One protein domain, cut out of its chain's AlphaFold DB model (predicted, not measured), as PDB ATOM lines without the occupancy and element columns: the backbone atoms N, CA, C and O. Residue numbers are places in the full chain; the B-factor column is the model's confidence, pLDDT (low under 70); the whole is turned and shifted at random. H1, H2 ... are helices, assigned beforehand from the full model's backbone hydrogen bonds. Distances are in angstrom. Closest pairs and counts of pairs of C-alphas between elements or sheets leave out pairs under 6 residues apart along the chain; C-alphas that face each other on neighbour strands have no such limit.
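AT A GLANCE: This is residues 27 to 125 of the 128 residues of an uncharacterized protein of Sphingosinicella ginsenosidimutans (UniProt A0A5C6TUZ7). Two helical hairpins, H1 with H2 and H3 with H4, are joined side by side through H1 and H3, and the longest helix, H5, runs along one side of them, packing on H2 with residues 117 to 121 alone. H3 lies nearest the middle, and a link of 11 residues leads from H4 to H5. The printed part has 99 residues with five named helices, in the order H1, H2, H3, H4, H5, and no named strand; the class is all helix. The whole is compact, with a radius of gyration of the C-alphas of 13.3 A, and rounded, with spans of 33 by 30 by 21 A.

HOW THE PARTS SIT: H1, residues 27 to 37, and H2, residues 50 to 60, form a helical hairpin: they touch at a shallow tilt of 26 degrees, opposite ways, with the C-alphas of Ser 28 and Val 54 closest at 5.9 A. H1 also touches H3, residues 63 to 76, at a shallow tilt of 19 degrees, the same way; their closest C-alphas are those of Phe 27 and Lys 66, 6.5 A apart. H2 and H3 are close but not clearly touching, with the C-alphas of Asp 58 and Lys 66 closest at 7.3 A. H3 and H4, residues 82 to 94, form the second helical hairpin; they touch at a steep tilt of 39 degrees, opposite ways, and the C-alphas of Ala 75 and Arg 85 are closest at 4.3 A. H5, residues 106 to 124, touches H2 with residues 117 to 121 alone, at a steep tilt of 45 degrees, opposite ways; the C-alphas of Ala 53 and Ile 121 are closest at 5.8 A. H3 and H5 are only just apart, with their closest C-alphas at 8.0 A. H4 and H5 are apart, as are H1 and H5. In H1, H2, H3, H4 and H5 every O i to N i+4 pair is within hydrogen-bond range.

IN THESE COORDINATES: H1 begins at C-alpha 27, at (222.757, 252.730, 235.903), and measures 15.4 A from first to last C-alpha. H2, residues 50 to 60, measures 15.3 A. H3, residues 63 to 76, measures 20.1 A, and H4, residues 82 to 94, measures 18.3 A from C-alpha 82 at (243.378, 256.659, 231.502). H5 measures 26.5 A and ends at C-alpha 124, at (221.532, 238.046, 250.192).

THE WHOLE: The two C-alphas farthest apart are those of Ser 40 and Gly 104, at 36.1 A. The printed part has no cut. The links H1 to H2 and H4 to H5 are long, while H2 to H3 and H3 to H4 are tight. The mean pLDDT of the printed part is 75.5; residues 36 to 48 and 97 to 107 are under 70.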
ATOM      1  N   PHE A  27     221.793 253.173 234.904       82.62
ATOM      2  CA  PHE A  27     222.757 252.730 235.903       82.62
ATOM      3  C   PHE A  27     222.932 251.206 235.908       82.62
ATOM      4  O   PHE A  27     224.055 250.725 235.794       82.62
ATOM      5  N   SER A  28     221.837 250.441 235.979       81.31
ATOM      6  CA  SER A  28     221.888 248.978 236.017       81.31
ATOM      7  C   SER A  28     222.575 248.407 234.775       81.31
ATOM      8  O   SER A  28     223.446 247.552 234.884       81.31
ATOM      9  N   ARG A  29     222.293 248.954 233.587       81.38
ATOM     10  CA  ARG A  29     222.967 248.549 232.341       81.38
ATOM     11  C   ARG A  29     224.470 248.820 232.364       81.38
ATOM     12  O   ARG A  29     225.247 247.941 232.003       81.38
ATOM     13  N   GLN A  30     224.877 250.013 232.792       78.69
ATOM     14  CA  GLN A  30     226.289 250.398 232.833       78.69
ATOM     15  C   GLN A  30     227.059 249.624 233.908       78.69
ATOM     16  O   GLN A  30     228.128 249.086 233.628       78.69
ATOM     17  N   MET A  31     226.493 249.473 235.107       79.88
ATOM     18  CA  MET A  31     227.120 248.682 236.163       79.88
ATOM     19  C   MET A  31     227.153 247.193 235.841       79.88
ATOM     20  O   MET A  31     228.133 246.531 236.175       79.88
ATOM     21  N   MET A  32     226.142 246.658 235.154       79.06
ATOM     22  CA  MET A  32     226.188 245.285 234.654       79.06
ATOM     23  C   MET A  32     227.292 245.099 233.616       79.06
ATOM     24  O   MET A  32     227.968 244.075 233.669       79.06
ATOM     25  N   ALA A  33     227.526 246.063 232.720       77.06
ATOM     26  CA  ALA A  33     228.640 246.005 231.772       77.06
ATOM     27  C   ALA A  33     229.989 245.969 232.510       77.06
ATOM     28  O   ALA A  33     230.764 245.035 232.321       77.06
ATOM     29  N   ILE A  34     230.204 246.882 233.464       74.19
ATOM     30  CA  ILE A  34     231.433 246.913 234.275       74.19
ATOM     31  C   ILE A  34     231.596 245.603 235.067       74.19
ATOM     32  O   ILE A  34     232.681 245.020 235.110       74.19
ATOM     33  N   CYS A  35     230.517 245.086 235.665       72.56
ATOM     34  CA  CYS A  35     230.551 243.863 236.473       72.56
ATOM     35  C   CYS A  35     230.821 242.605 235.632       72.56
ATOM     36  O   CYS A  35     231.621 241.757 236.029       72.56
ATOM     37  N   THR A  36     230.183 242.484 234.464       66.56
ATOM     38  CA  THR A  36     230.297 241.306 233.587       66.56
ATOM     39  C   THR A  36     231.609 241.267 232.823       66.56
ATOM     40  O   THR A  36     232.203 240.193 232.706       66.56
ATOM     41  N   GLU A  37     232.103 242.410 232.347       58.28
ATOM     42  CA  GLU A  37     233.408 242.462 231.697       58.28
ATOM     43  C   GLU A  37     234.505 242.095 232.689       58.28
ATOM     44  O   GLU A  37     235.389 241.301 232.369       58.28
ATOM     45  N   SER A  38     234.377 242.507 233.946       54.59
ATOM     46  CA  SER A  38     235.318 242.189 235.021       54.59
ATOM     47  C   SER A  38     235.328 240.725 235.499       54.59
ATOM     48  O   SER A  38     235.850 240.424 236.576       54.59
ATOM     49  N   ARG A  39     234.822 239.791 234.678       47.84
ATOM     50  CA  ARG A  39     234.834 238.319 234.826       47.84
ATOM     51  C   ARG A  39     236.188 237.677 235.163       47.84
ATOM     52  O   ARG A  39     236.235 236.473 235.382       47.84
ATOM     53  N   SER A  40     237.271 238.445 235.269       39.28
ATOM     54  CA  SER A  40     238.537 238.010 235.874       39.28
ATOM     55  C   SER A  40     238.547 238.095 237.410       39.28
ATOM     56  O   SER A  40     239.615 238.060 238.012       39.28
ATOM     57  N   GLY A  41     237.383 238.212 238.056       38.78
ATOM     58  CA  GLY A  41     237.277 238.253 239.511       38.78
ATOM     59  C   GLY A  41     237.400 239.662 240.075       38.78
ATOM     60  O   GLY A  41     238.252 239.904 240.928       38.78
ATOM     61  N   ASN A  42     236.544 240.597 239.641       40.81
ATOM     62  CA  ASN A  42     236.478 241.887 240.320       40.81
ATOM     63  C   ASN A  42     236.109 241.691 241.794       40.81
ATOM     64  O   ASN A  42     234.972 241.389 242.176       40.81
ATOM     65  N   ALA A  43     237.123 241.916 242.620       43.31
ATOM     66  CA  ALA A  43     237.117 241.889 244.068       43.31
ATOM     67  C   ALA A  43     236.114 242.873 244.709       43.31
ATOM     68  O   ALA A  43     235.948 242.851 245.924       43.31
ATOM     69  N   GLY A  44     235.401 243.691 243.920       48.69
ATOM     70  CA  GLY A  44     234.351 244.601 244.393       48.69
ATOM     71  C   GLY A  44     233.046 243.903 244.800       48.69
ATOM     72  O   GLY A  44     232.439 244.283 245.797       48.69
ATOM     73  N   PHE A  45     232.647 242.834 244.096       52.62
ATOM     74  CA  PHE A  45     231.466 242.030 244.461       52.62
ATOM     75  C   PHE A  45     231.824 240.643 245.005       52.62
ATOM     76  O   PHE A  45     230.943 239.931 245.463       52.62
ATOM     77  N   GLY A  46     233.102 240.246 245.011       56.41
ATOM     78  CA  GLY A  46     233.559 239.017 245.678       56.41
ATOM     79  C   GLY A  46     232.999 237.713 245.087       56.41
ATOM     80  O   GLY A  46     232.684 236.788 245.847       56.41
ATOM     81  N   GLY A  47     232.843 237.658 243.757       59.94
ATOM     82  CA  GLY A  47     232.292 236.499 243.038       59.94
ATOM     83  C   GLY A  47     230.788 236.307 243.247       59.94
ATOM     84  O   GLY A  47     230.309 235.179 243.293       59.94
ATOM     85  N   ARG A  48     230.057 237.398 243.493       68.75
ATOM     86  CA  ARG A  48     228.601 237.397 243.686       68.75
ATOM     87  C   ARG A  48     227.881 237.645 242.371       68.75
ATOM     88  O   ARG A  48     228.427 238.306 241.490       68.75
ATOM     89  N   ASP A  49     226.645 237.160 242.290       78.31
ATOM     90  CA  ASP A  49     225.754 237.407 241.163       78.31
ATOM     91  C   ASP A  49     225.622 238.916 240.905       78.31
ATOM     92  O   ASP A  49     225.035 239.662 241.698       78.31
ATOM     93  N   CYS A  50     226.217 239.355 239.790       78.06
ATOM     94  CA  CYS A  50     226.239 240.750 239.364       78.06
ATOM     95  C   CYS A  50     224.824 241.319 239.241       78.06
ATOM     96  O   CYS A  50     224.588 242.455 239.640       78.06
ATOM     97  N   THR A  51     223.871 240.532 238.738       82.44
ATOM     98  CA  THR A  51     222.488 240.976 238.529       82.44
ATOM     99  C   THR A  51     221.815 241.277 239.863       82.44
ATOM    100  O   THR A  51     221.209 242.334 240.033       82.44
ATOM    101  N   CYS A  52     221.962 240.383 240.841       82.94
ATOM    102  CA  CYS A  52     221.448 240.575 242.192       82.94
ATOM    103  C   CYS A  52     222.068 241.807 242.858       82.94
ATOM    104  O   CYS A  52     221.349 242.652 243.396       82.94
ATOM    105  N   ALA A  53     223.396 241.939 242.784       82.38
ATOM    106  CA  ALA A  53     224.110 243.048 243.403       82.38
ATOM    107  C   ALA A  53     223.734 244.400 242.779       82.38
ATOM    108  O   ALA A  53     223.436 245.350 243.501       82.38
ATOM    109  N   VAL A  54     223.692 244.485 241.448       85.25
ATOM    110  CA  VAL A  54     223.352 245.721 240.733       85.25
ATOM    111  C   VAL A  54     221.894 246.115 240.955       85.25
ATOM    112  O   VAL A  54     221.624 247.295 241.156       85.25
ATOM    113  N   ASN A  55     220.958 245.163 241.005       85.75
ATOM    114  CA  ASN A  55     219.557 245.467 241.314       85.75
ATOM    115  C   ASN A  55     219.374 245.969 242.753       85.75
ATOM    116  O   ASN A  55     218.624 246.919 242.982       85.75
ATOM    117  N   ALA A  56     220.086 245.381 243.721       85.81
ATOM    118  CA  ALA A  56     220.077 245.870 245.098       85.81
ATOM    119  C   ALA A  56     220.577 247.324 245.173       85.81
ATOM    120  O   ALA A  56     219.930 248.164 245.798       85.81
ATOM    121  N   LEU A  57     221.666 247.646 244.469       85.25
ATOM    122  CA  LEU A  57     222.198 249.010 244.381       85.25
ATOM    123  C   LEU A  57     221.230 249.966 243.675       85.25
ATOM    124  O   LEU A  57     220.952 251.048 244.182       85.25
ATOM    125  N   ASP A  58     220.656 249.561 242.543       86.81
ATOM    126  CA  ASP A  58     219.720 250.390 241.782       86.81
ATOM    127  C   ASP A  58     218.463 250.747 242.592       86.81
ATOM    128  O   ASP A  58     217.912 251.836 242.432       86.81
ATOM    129  N   SER A  59     218.032 249.861 243.494       86.00
ATOM    130  CA  SER A  59     216.889 250.107 244.377       86.00
ATOM    131  C   SER A  59     217.212 250.976 245.599       86.00
ATOM    132  O   SER A  59     216.339 251.690 246.085       86.00
ATOM    133  N   ALA A  60     218.448 250.915 246.104       85.44
ATOM    134  CA  ALA A  60     218.837 251.554 247.362       85.44
ATOM    135  C   ALA A  60     219.472 252.943 247.189       85.44
ATOM    136  O   ALA A  60     219.530 253.725 248.145       85.44
ATOM    137  N   LEU A  61     219.989 253.233 245.994       84.81
ATOM    138  CA  LEU A  61     220.688 254.477 245.695       84.81
ATOM    139  C   LEU A  61     219.755 255.513 245.058       84.81
ATOM    140  O   LEU A  61     218.907 255.185 244.225       84.81
ATOM    141  N   THR A  62     219.942 256.778 245.416       87.31
ATOM    142  CA  THR A  62     219.356 257.926 244.714       87.31
ATOM    143  C   THR A  62     220.046 258.144 243.364       87.31
ATOM    144  O   THR A  62     221.076 257.541 243.067       87.31
ATOM    145  N   SER A  63     219.491 259.007 242.511       83.06
ATOM    146  CA  SER A  63     220.097 259.323 241.208       83.06
ATOM    147  C   SER A  63     221.525 259.868 241.330       83.06
ATOM    148  O   SER A  63     222.396 259.452 240.567       83.06
ATOM    149  N   ASP A  64     221.778 260.729 242.316       82.69
ATOM    150  CA  ASP A  64     223.100 261.321 242.547       82.69
ATOM    151  C   ASP A  64     224.093 260.265 243.053       82.69
ATOM    152  O   ASP A  64     225.210 260.146 242.552       82.69
ATOM    153  N   GLU A  65     223.650 259.414 243.980       84.50
ATOM    154  CA  GLU A  65     224.431 258.290 244.503       84.50
ATOM    155  C   GLU A  65     224.789 257.268 243.413       84.50
ATOM    156  O   GLU A  65     225.904 256.748 243.384       84.50
ATOM    157  N   LYS A  66     223.877 257.006 242.468       84.81
ATOM    158  CA  LYS A  66     224.148 256.150 241.300       84.81
ATOM    159  C   LYS A  66     225.236 256.737 240.405       84.81
ATOM    160  O   LYS A  66     226.086 255.989 239.923       84.81
ATOM    161  N   ALA A  67     225.228 258.054 240.191       83.88
ATOM    162  CA  ALA A  67     226.258 258.730 239.406       83.88
ATOM    163  C   ALA A  67     227.633 258.643 240.092       83.88
ATOM    164  O   ALA A  67     228.623 258.304 239.443       83.88
ATOM    165  N   ILE A  68     227.678 258.854 241.412       84.25
ATOM    166  CA  ILE A  68     228.894 258.704 242.226       84.25
ATOM    167  C   ILE A  68     229.413 257.266 242.165       84.25
ATOM    168  O   ILE A  68     230.597 257.040 241.922       84.25
ATOM    169  N   MET A  69     228.531 256.280 242.341       85.06
ATOM    170  CA  MET A  69     228.896 254.869 242.252       85.06
ATOM    171  C   MET A  69     229.493 254.507 240.896       85.06
ATOM    172  O   MET A  69     230.502 253.808 240.835       85.06
ATOM    173  N   LEU A  70     228.866 254.966 239.816       84.00
ATOM    174  CA  LEU A  70     229.335 254.685 238.471       84.00
ATOM    175  C   LEU A  70     230.712 255.311 238.226       84.00
ATOM    176  O   LEU A  70     231.602 254.637 237.712       84.00
ATOM    177  N   ALA A  71     230.912 256.565 238.636       84.00
ATOM    178  CA  ALA A  71     232.207 257.226 238.537       84.00
ATOM    179  C   ALA A  71     233.282 256.479 239.347       84.00
ATOM    180  O   ALA A  71     234.367 256.215 238.834       84.00
ATOM    181  N   ALA A  72     232.965 256.039 240.569       82.38
ATOM    182  CA  ALA A  72     233.872 255.225 241.379       82.38
ATOM    183  C   ALA A  72     234.211 253.883 240.711       82.38
ATOM    184  O   ALA A  72     235.374 253.478 240.697       82.38
ATOM    185  N   ALA A  73     233.223 253.214 240.114       81.75
ATOM    186  CA  ALA A  73     233.429 251.961 239.397       81.75
ATOM    187  C   ALA A  73     234.328 252.143 238.162       81.75
ATOM    188  O   ALA A  73     235.238 251.346 237.957       81.75
ATOM    189  N   ILE A  74     234.121 253.209 237.381       82.38
ATOM    190  CA  ILE A  74     234.945 253.541 236.206       82.38
ATOM    191  C   ILE A  74     236.375 253.895 236.623       82.38
ATOM    192  O   ILE A  74     237.327 253.397 236.029       82.38
ATOM    193  N   ALA A  75     236.549 254.721 237.658       81.31
ATOM    194  CA  ALA A  75     237.868 255.122 238.146       81.31
ATOM    195  C   ALA A  75     238.703 253.925 238.645       81.31
ATOM    196  O   ALA A  75     239.924 253.873 238.430       81.31
ATOM    197  N   ALA A  76     238.036 252.960 239.289       78.94
ATOM    198  CA  ALA A  76     238.638 251.752 239.841       78.94
ATOM    199  C   ALA A  76     238.852 250.626 238.813       78.94
ATOM    200  O   ALA A  76     239.643 249.720 239.077       78.94
ATOM    201  N   ASP A  77     238.181 250.660 237.660       76.94
ATOM    202  CA  ASP A  77     238.307 249.633 236.625       76.94
ATOM    203  C   ASP A  77     239.595 249.846 235.796       76.94
ATOM    204  O   ASP A  77     239.703 250.818 235.041       76.94
ATOM    205  N   PRO A  78     240.594 248.942 235.891       71.25
ATOM    206  CA  PRO A  78     241.869 249.091 235.190       71.25
ATOM    207  C   PRO A  78     241.752 248.957 233.666       71.25
ATOM    208  O   PRO A  78     242.720 249.241 232.962       71.25
ATOM    209  N   ARG A  79     240.605 248.506 233.149       76.38
ATOM    210  CA  ARG A  79     240.353 248.346 231.710       76.38
ATOM    211  C   ARG A  79     239.854 249.625 231.056       76.38
ATOM    212  O   ARG A  79     239.916 249.746 229.834       76.38
ATOM    213  N   GLN A  80     239.374 250.572 231.855       80.25
ATOM    214  CA  GLN A  80     238.979 251.883 231.366       80.25
ATOM    215  C   GLN A  80     240.216 252.666 230.929       80.25
ATOM    216  O   GLN A  80     241.294 252.560 231.523       80.25
ATOM    217  N   SER A  81     240.059 253.476 229.882       84.62
ATOM    218  CA  SER A  81     241.157 254.309 229.399       84.62
ATOM    219  C   SER A  81     241.612 255.282 230.498       84.62
ATOM    220  O   SER A  81     240.788 255.730 231.301       84.62
ATOM    221  N   PRO A  82     242.900 255.669 230.539       85.56
ATOM    222  CA  PRO A  82     243.378 256.659 231.502       85.56
ATOM    223  C   PRO A  82     242.562 257.961 231.478       85.56
ATOM    224  O   PRO A  82     242.283 258.519 232.530       85.56
ATOM    225  N   ALA A  83     242.110 258.394 230.294       85.69
ATOM    226  CA  ALA A  83     241.255 259.568 230.139       85.69
ATOM    227  C   ALA A  83     239.866 259.381 230.774       85.69
ATOM    228  O   ALA A  83     239.390 260.274 231.470       85.69
ATOM    229  N   ALA A  84     239.232 258.217 230.592       80.44
ATOM    230  CA  ALA A  84     237.941 257.917 231.216       80.44
ATOM    231  C   ALA A  84     238.057 257.829 232.745       80.44
ATOM    232  O   ALA A  84     237.192 258.321 233.468       80.44
ATOM    233  N   ARG A  85     239.154 257.246 233.244       82.12
ATOM    234  CA  ARG A  85     239.451 257.171 234.680       82.12
ATOM    235  C   ARG A  85     239.712 258.550 235.279       82.12
ATOM    236  O   ARG A  85     239.218 258.826 236.367       82.12
ATOM    237  N   GLU A  86     240.430 259.423 234.571       86.50
ATOM    238  CA  GLU A  86     240.665 260.801 235.017       86.50
ATOM    239  C   GLU A  86     239.367 261.616 235.038       86.50
ATOM    240  O   GLU A  86     239.075 262.262 236.037       86.50
ATOM    241  N   GLN A  87     238.529 261.507 234.005       85.38
ATOM    242  CA  GLN A  87     237.222 262.171 233.969       85.38
ATOM    243  C   GLN A  87     236.293 261.690 235.097       85.38
ATOM    244  O   GLN A  87     235.572 262.480 235.715       85.38
ATOM    245  N   ALA A  88     236.312 260.390 235.396       84.00
ATOM    246  CA  ALA A  88     235.572 259.830 236.519       84.00
ATOM    247  C   ALA A  88     236.118 260.330 237.867       84.00
ATOM    248  O   ALA A  88     235.340 260.714 238.741       84.00
ATOM    249  N   ASN A  89     237.443 260.406 238.019       81.94
ATOM    250  CA  ASN A  89     238.076 260.996 239.195       81.94
ATOM    251  C   ASN A  89     237.707 262.477 239.360       81.94
ATOM    252  O   ASN A  89     237.384 262.922 240.459       81.94
ATOM    253  N   GLU A  90     237.705 263.255 238.284       84.94
ATOM    254  CA  GLU A  90     237.286 264.654 238.331       84.94
ATOM    255  C   GLU A  90     235.821 264.787 238.766       84.94
ATOM    256  O   GLU A  90     235.510 265.589 239.647       84.94
ATOM    257  N   SER A  91     234.940 263.921 238.258       82.75
ATOM    258  CA  SER A  91     233.530 263.875 238.669       82.75
ATOM    259  C   SER A  91     233.372 263.581 240.170       82.75
ATOM    260  O   SER A  91     232.538 264.190 240.838       82.75
ATOM    261  N   LEU A  92     234.204 262.693 240.730       81.88
ATOM    262  CA  LEU A  92     234.230 262.392 242.169       81.88
ATOM    263  C   LEU A  92     234.792 263.544 243.016       81.88
ATOM    264  O   LEU A  92     234.363 263.748 244.151       81.88
ATOM    265  N   ARG A  93     235.751 264.312 242.487       80.94
ATOM    266  CA  ARG A  93     236.247 265.534 243.141       80.94
ATOM    267  C   ARG A  93     235.168 266.607 243.192       80.94
ATOM    268  O   ARG A  93     234.952 267.192 244.247       80.94
ATOM    269  N   GLN A  94     234.474 266.830 242.078       79.00
ATOM    270  CA  GLN A  94     233.403 267.824 241.980       79.00
ATOM    271  C   GLN A  94     232.211 267.493 242.884       79.00
ATOM    272  O   GLN A  94     231.572 268.402 243.407       79.00
ATOM    273  N   SER A  95     231.931 266.209 243.111       71.12
ATOM    274  CA  SER A  95     230.874 265.781 244.029       71.12
ATOM    275  C   SER A  95     231.275 265.834 245.510       71.12
ATOM    276  O   SER A  95     230.438 265.575 246.371       71.12
ATOM    277  N   GLY A  96     232.531 266.172 245.831       70.44
ATOM    278  CA  GLY A  96     233.041 266.189 247.207       70.44
ATOM    279  C   GLY A  96     233.328 264.796 247.782       70.44
ATOM    280  O   GLY A  96     233.520 264.657 248.987       70.44
ATOM    281  N   PHE A  97     233.368 263.768 246.928       66.56
ATOM    282  CA  PHE A  97     233.613 262.369 247.295       66.56
ATOM    283  C   PHE A  97     235.092 261.963 247.269       66.56
ATOM    284  O   PHE A  97     235.437 260.862 247.695       66.56
ATOM    285  N   MET A  98     235.976 262.847 246.801       58.03
ATOM    286  CA  MET A  98     237.426 262.724 246.945       58.03
ATOM    287  C   MET A  98     237.976 263.871 247.799       58.03
ATOM    288  O   MET A  98     238.193 264.976 247.306       58.03
ATOM    289  N   GLY A  99     238.224 263.588 249.075       53.31
ATOM    290  CA  GLY A  99     238.799 264.510 250.055       53.31
ATOM    291  C   GLY A  99     239.095 263.781 251.365       53.31
ATOM    292  O   GLY A  99     238.624 262.663 251.562       53.31
ATOM    293  N   VAL A 100     239.905 264.386 252.239       49.19
ATOM    294  CA  VAL A 100     240.130 263.875 253.601       49.19
ATOM    295  C   VAL A 100     238.761 263.794 254.273       49.19
ATOM    296  O   VAL A 100     238.102 264.821 254.412       49.19
ATOM    297  N   GLU A 101     238.296 262.583 254.588       55.88
ATOM    298  CA  GLU A 101     236.971 262.361 255.170       55.88
ATOM    299  C   GLU A 101     236.883 263.077 256.520       55.88
ATOM    300  O   GLU A 101     237.361 262.589 257.543       55.88
ATOM    301  N   GLU A 102     236.282 264.265 256.524       57.03
ATOM    302  CA  GLU A 102     235.911 264.932 257.760       57.03
ATOM    303  C   GLU A 102     234.714 264.183 258.364       57.03
ATOM    304  O   GLU A 102     233.769 263.793 257.660       57.03
ATOM    305  N   GLN A 103     234.779 263.919 259.666       52.44
ATOM    306  CA  GLN A 103     233.781 263.137 260.389       52.44
ATOM    307  C   GLN A 103     232.435 263.884 260.353       52.44
ATOM    308  O   GLN A 103     232.315 264.973 260.901       52.44
ATOM    309  N   GLY A 104     231.429 263.315 259.676       60.75
ATOM    310  CA  GLY A 104     230.129 263.968 259.435       60.75
ATOM    311  C   GLY A 104     229.940 264.552 258.028       60.75
ATOM    312  O   GLY A 104     228.892 265.131 257.746       60.75
ATOM    313  N   SER A 105     230.913 264.383 257.128       67.62
ATOM    314  CA  SER A 105     230.770 264.759 255.718       67.62
ATOM    315  C   SER A 105     229.767 263.861 254.961       67.62
ATOM    316  O   SER A 105     229.588 262.687 255.308       67.62
ATOM    317  N   PRO A 106     229.140 264.363 253.878       68.44
ATOM    318  CA  PRO A 106     228.274 263.561 253.005       68.44
ATOM    319  C   PRO A 106     228.980 262.325 252.425       68.44
ATOM    320  O   PRO A 106     228.347 261.289 252.218       68.44
ATOM    321  N   ALA A 107     230.297 262.418 252.215       69.38
ATOM    322  CA  ALA A 107     231.131 261.314 251.760       69.38
ATOM    323  C   ALA A 107     231.200 260.181 252.795       69.38
ATOM    324  O   ALA A 107     230.987 259.025 252.433       69.38
ATOM    325  N   ALA A 108     231.402 260.509 254.077       74.69
ATOM    326  CA  ALA A 108     231.440 259.525 255.159       74.69
ATOM    327  C   ALA A 108     230.081 258.823 255.349       74.69
ATOM    328  O   ALA A 108     230.026 257.599 255.484       74.69
ATOM    329  N   ALA A 109     228.972 259.572 255.288       79.06
ATOM    330  CA  ALA A 109     227.621 259.005 255.392       79.06
ATOM    331  C   ALA A 109     227.307 258.043 254.233       79.06
ATOM    332  O   ALA A 109     226.754 256.957 254.427       79.06
ATOM    333  N   TYR A 110     227.700 258.412 253.015       80.31
ATOM    334  CA  TYR A 110     227.579 257.536 251.856       80.31
ATOM    335  C   TYR A 110     228.513 256.325 251.949       80.31
ATOM    336  O   TYR A 110     228.090 255.217 251.632       80.31
ATOM    337  N   ALA A 111     229.754 256.488 252.415       80.19
ATOM    338  CA  ALA A 111     230.686 255.381 252.615       80.19
ATOM    339  C   ALA A 111     230.141 254.362 253.631       80.19
ATOM    340  O   ALA A 111     230.203 253.153 253.390       80.19
ATOM    341  N   GLU A 112     229.536 254.831 254.726       83.44
ATOM    342  CA  GLU A 112     228.860 253.980 255.707       83.44
ATOM    343  C   GLU A 112     227.669 253.239 255.084       83.44
ATOM    344  O   GLU A 112     227.613 252.005 255.145       83.44
ATOM    345  N   LYS A 113     226.781 253.958 254.383       85.56
ATOM    346  CA  LYS A 113     225.661 253.363 253.634       85.56
ATOM    347  C   LYS A 113     226.150 252.297 252.653       85.56
ATOM    348  O   LYS A 113     225.580 251.208 252.568       85.56
ATOM    349  N   MET A 114     227.232 252.579 251.933       83.19
ATOM    350  CA  MET A 114     227.825 251.663 250.968       83.19
ATOM    351  C   MET A 114     228.429 250.424 251.616       83.19
ATOM    352  O   MET A 114     228.310 249.318 251.076       83.19
ATOM    353  N   ARG A 115     229.036 250.572 252.794       83.00
ATOM    354  CA  ARG A 115     229.557 249.452 253.578       83.00
ATOM    355  C   ARG A 115     228.428 248.522 254.019       83.00
ATOM    356  O   ARG A 115     228.557 247.302 253.863       83.00
ATOM    357  N   ASP A 116     227.323 249.082 254.498       86.00
ATOM    358  CA  ASP A 116     226.150 248.329 254.945       86.00
ATOM    359  C   ASP A 116     225.436 247.636 253.784       86.00
ATOM    360  O   ASP A 116     225.174 246.430 253.852       86.00
ATOM    361  N   LEU A 117     225.210 248.349 252.675       84.81
ATOM    362  CA  LEU A 117     224.675 247.768 251.441       84.81
ATOM    363  C   LEU A 117     225.577 246.648 250.918       84.81
ATOM    364  O   LEU A 117     225.092 245.566 250.588       84.81
ATOM    365  N   GLY A 118     226.896 246.841 250.926       82.06
ATOM    366  CA  GLY A 118     227.854 245.807 250.541       82.06
ATOM    367  C   GLY A 118     227.782 244.565 251.437       82.06
ATOM    368  O   GLY A 118     227.953 243.439 250.964       82.06
ATOM    369  N   GLN A 119     227.515 244.712 252.738       83.50
ATOM    370  CA  GLN A 119     227.256 243.560 253.607       83.50
ATOM    371  C   GLN A 119     225.916 242.878 253.299       83.50
ATOM    372  O   GLN A 119     225.870 241.648 253.251       83.50
ATOM    373  N   GLN A 120     224.847 243.642 253.067       83.88
ATOM    374  CA  GLN A 120     223.538 243.096 252.704       83.88
ATOM    375  C   GLN A 120     223.603 242.307 251.394       83.88
ATOM    376  O   GLN A 120     223.152 241.165 251.350       83.88
ATOM    377  N   ILE A 121     224.256 242.853 250.367       82.62
ATOM    378  CA  ILE A 121     224.489 242.176 249.085       82.62
ATOM    379  C   ILE A 121     225.278 240.883 249.296       82.62
ATOM    380  O   ILE A 121     224.906 239.840 248.774       82.62
ATOM    381  N   ARG A 122     226.335 240.894 250.118       79.12
ATOM    382  CA  ARG A 122     227.114 239.675 250.405       79.12
ATOM    383  C   ARG A 122     226.314 238.591 251.130       79.12
ATOM    384  O   ARG A 122     226.619 237.413 250.937       79.12
ATOM    385  N   ARG A 123     225.344 238.974 251.966       82.38
ATOM    386  CA  ARG A 123     224.449 238.039 252.665       82.38
ATOM    387  C   ARG A 123     223.355 237.494 251.747       82.38
ATOM    388  O   ARG A 123     223.085 236.300 251.793       82.38
ATOM    389  N   ASN A 124     222.765 238.353 250.920       83.81
ATOM    390  CA  ASN A 124     221.532 238.046 250.192       83.81
ATOM    391  C   ASN A 124     221.770 237.591 248.748       83.81
ATOM    392  O   ASN A 124     220.949 236.858 248.204       83.81
ATOM    393  N   CYS A 125     222.878 237.996 248.122       81.50
ATOM    394  CA  CYS A 125     223.191 237.599 246.757       81.50
ATOM    395  C   CYS A 125     224.022 236.306 246.728       81.50
ATOM    396  O   CYS A 125     225.049 236.200 247.420       81.50
TER     397      CYS A 125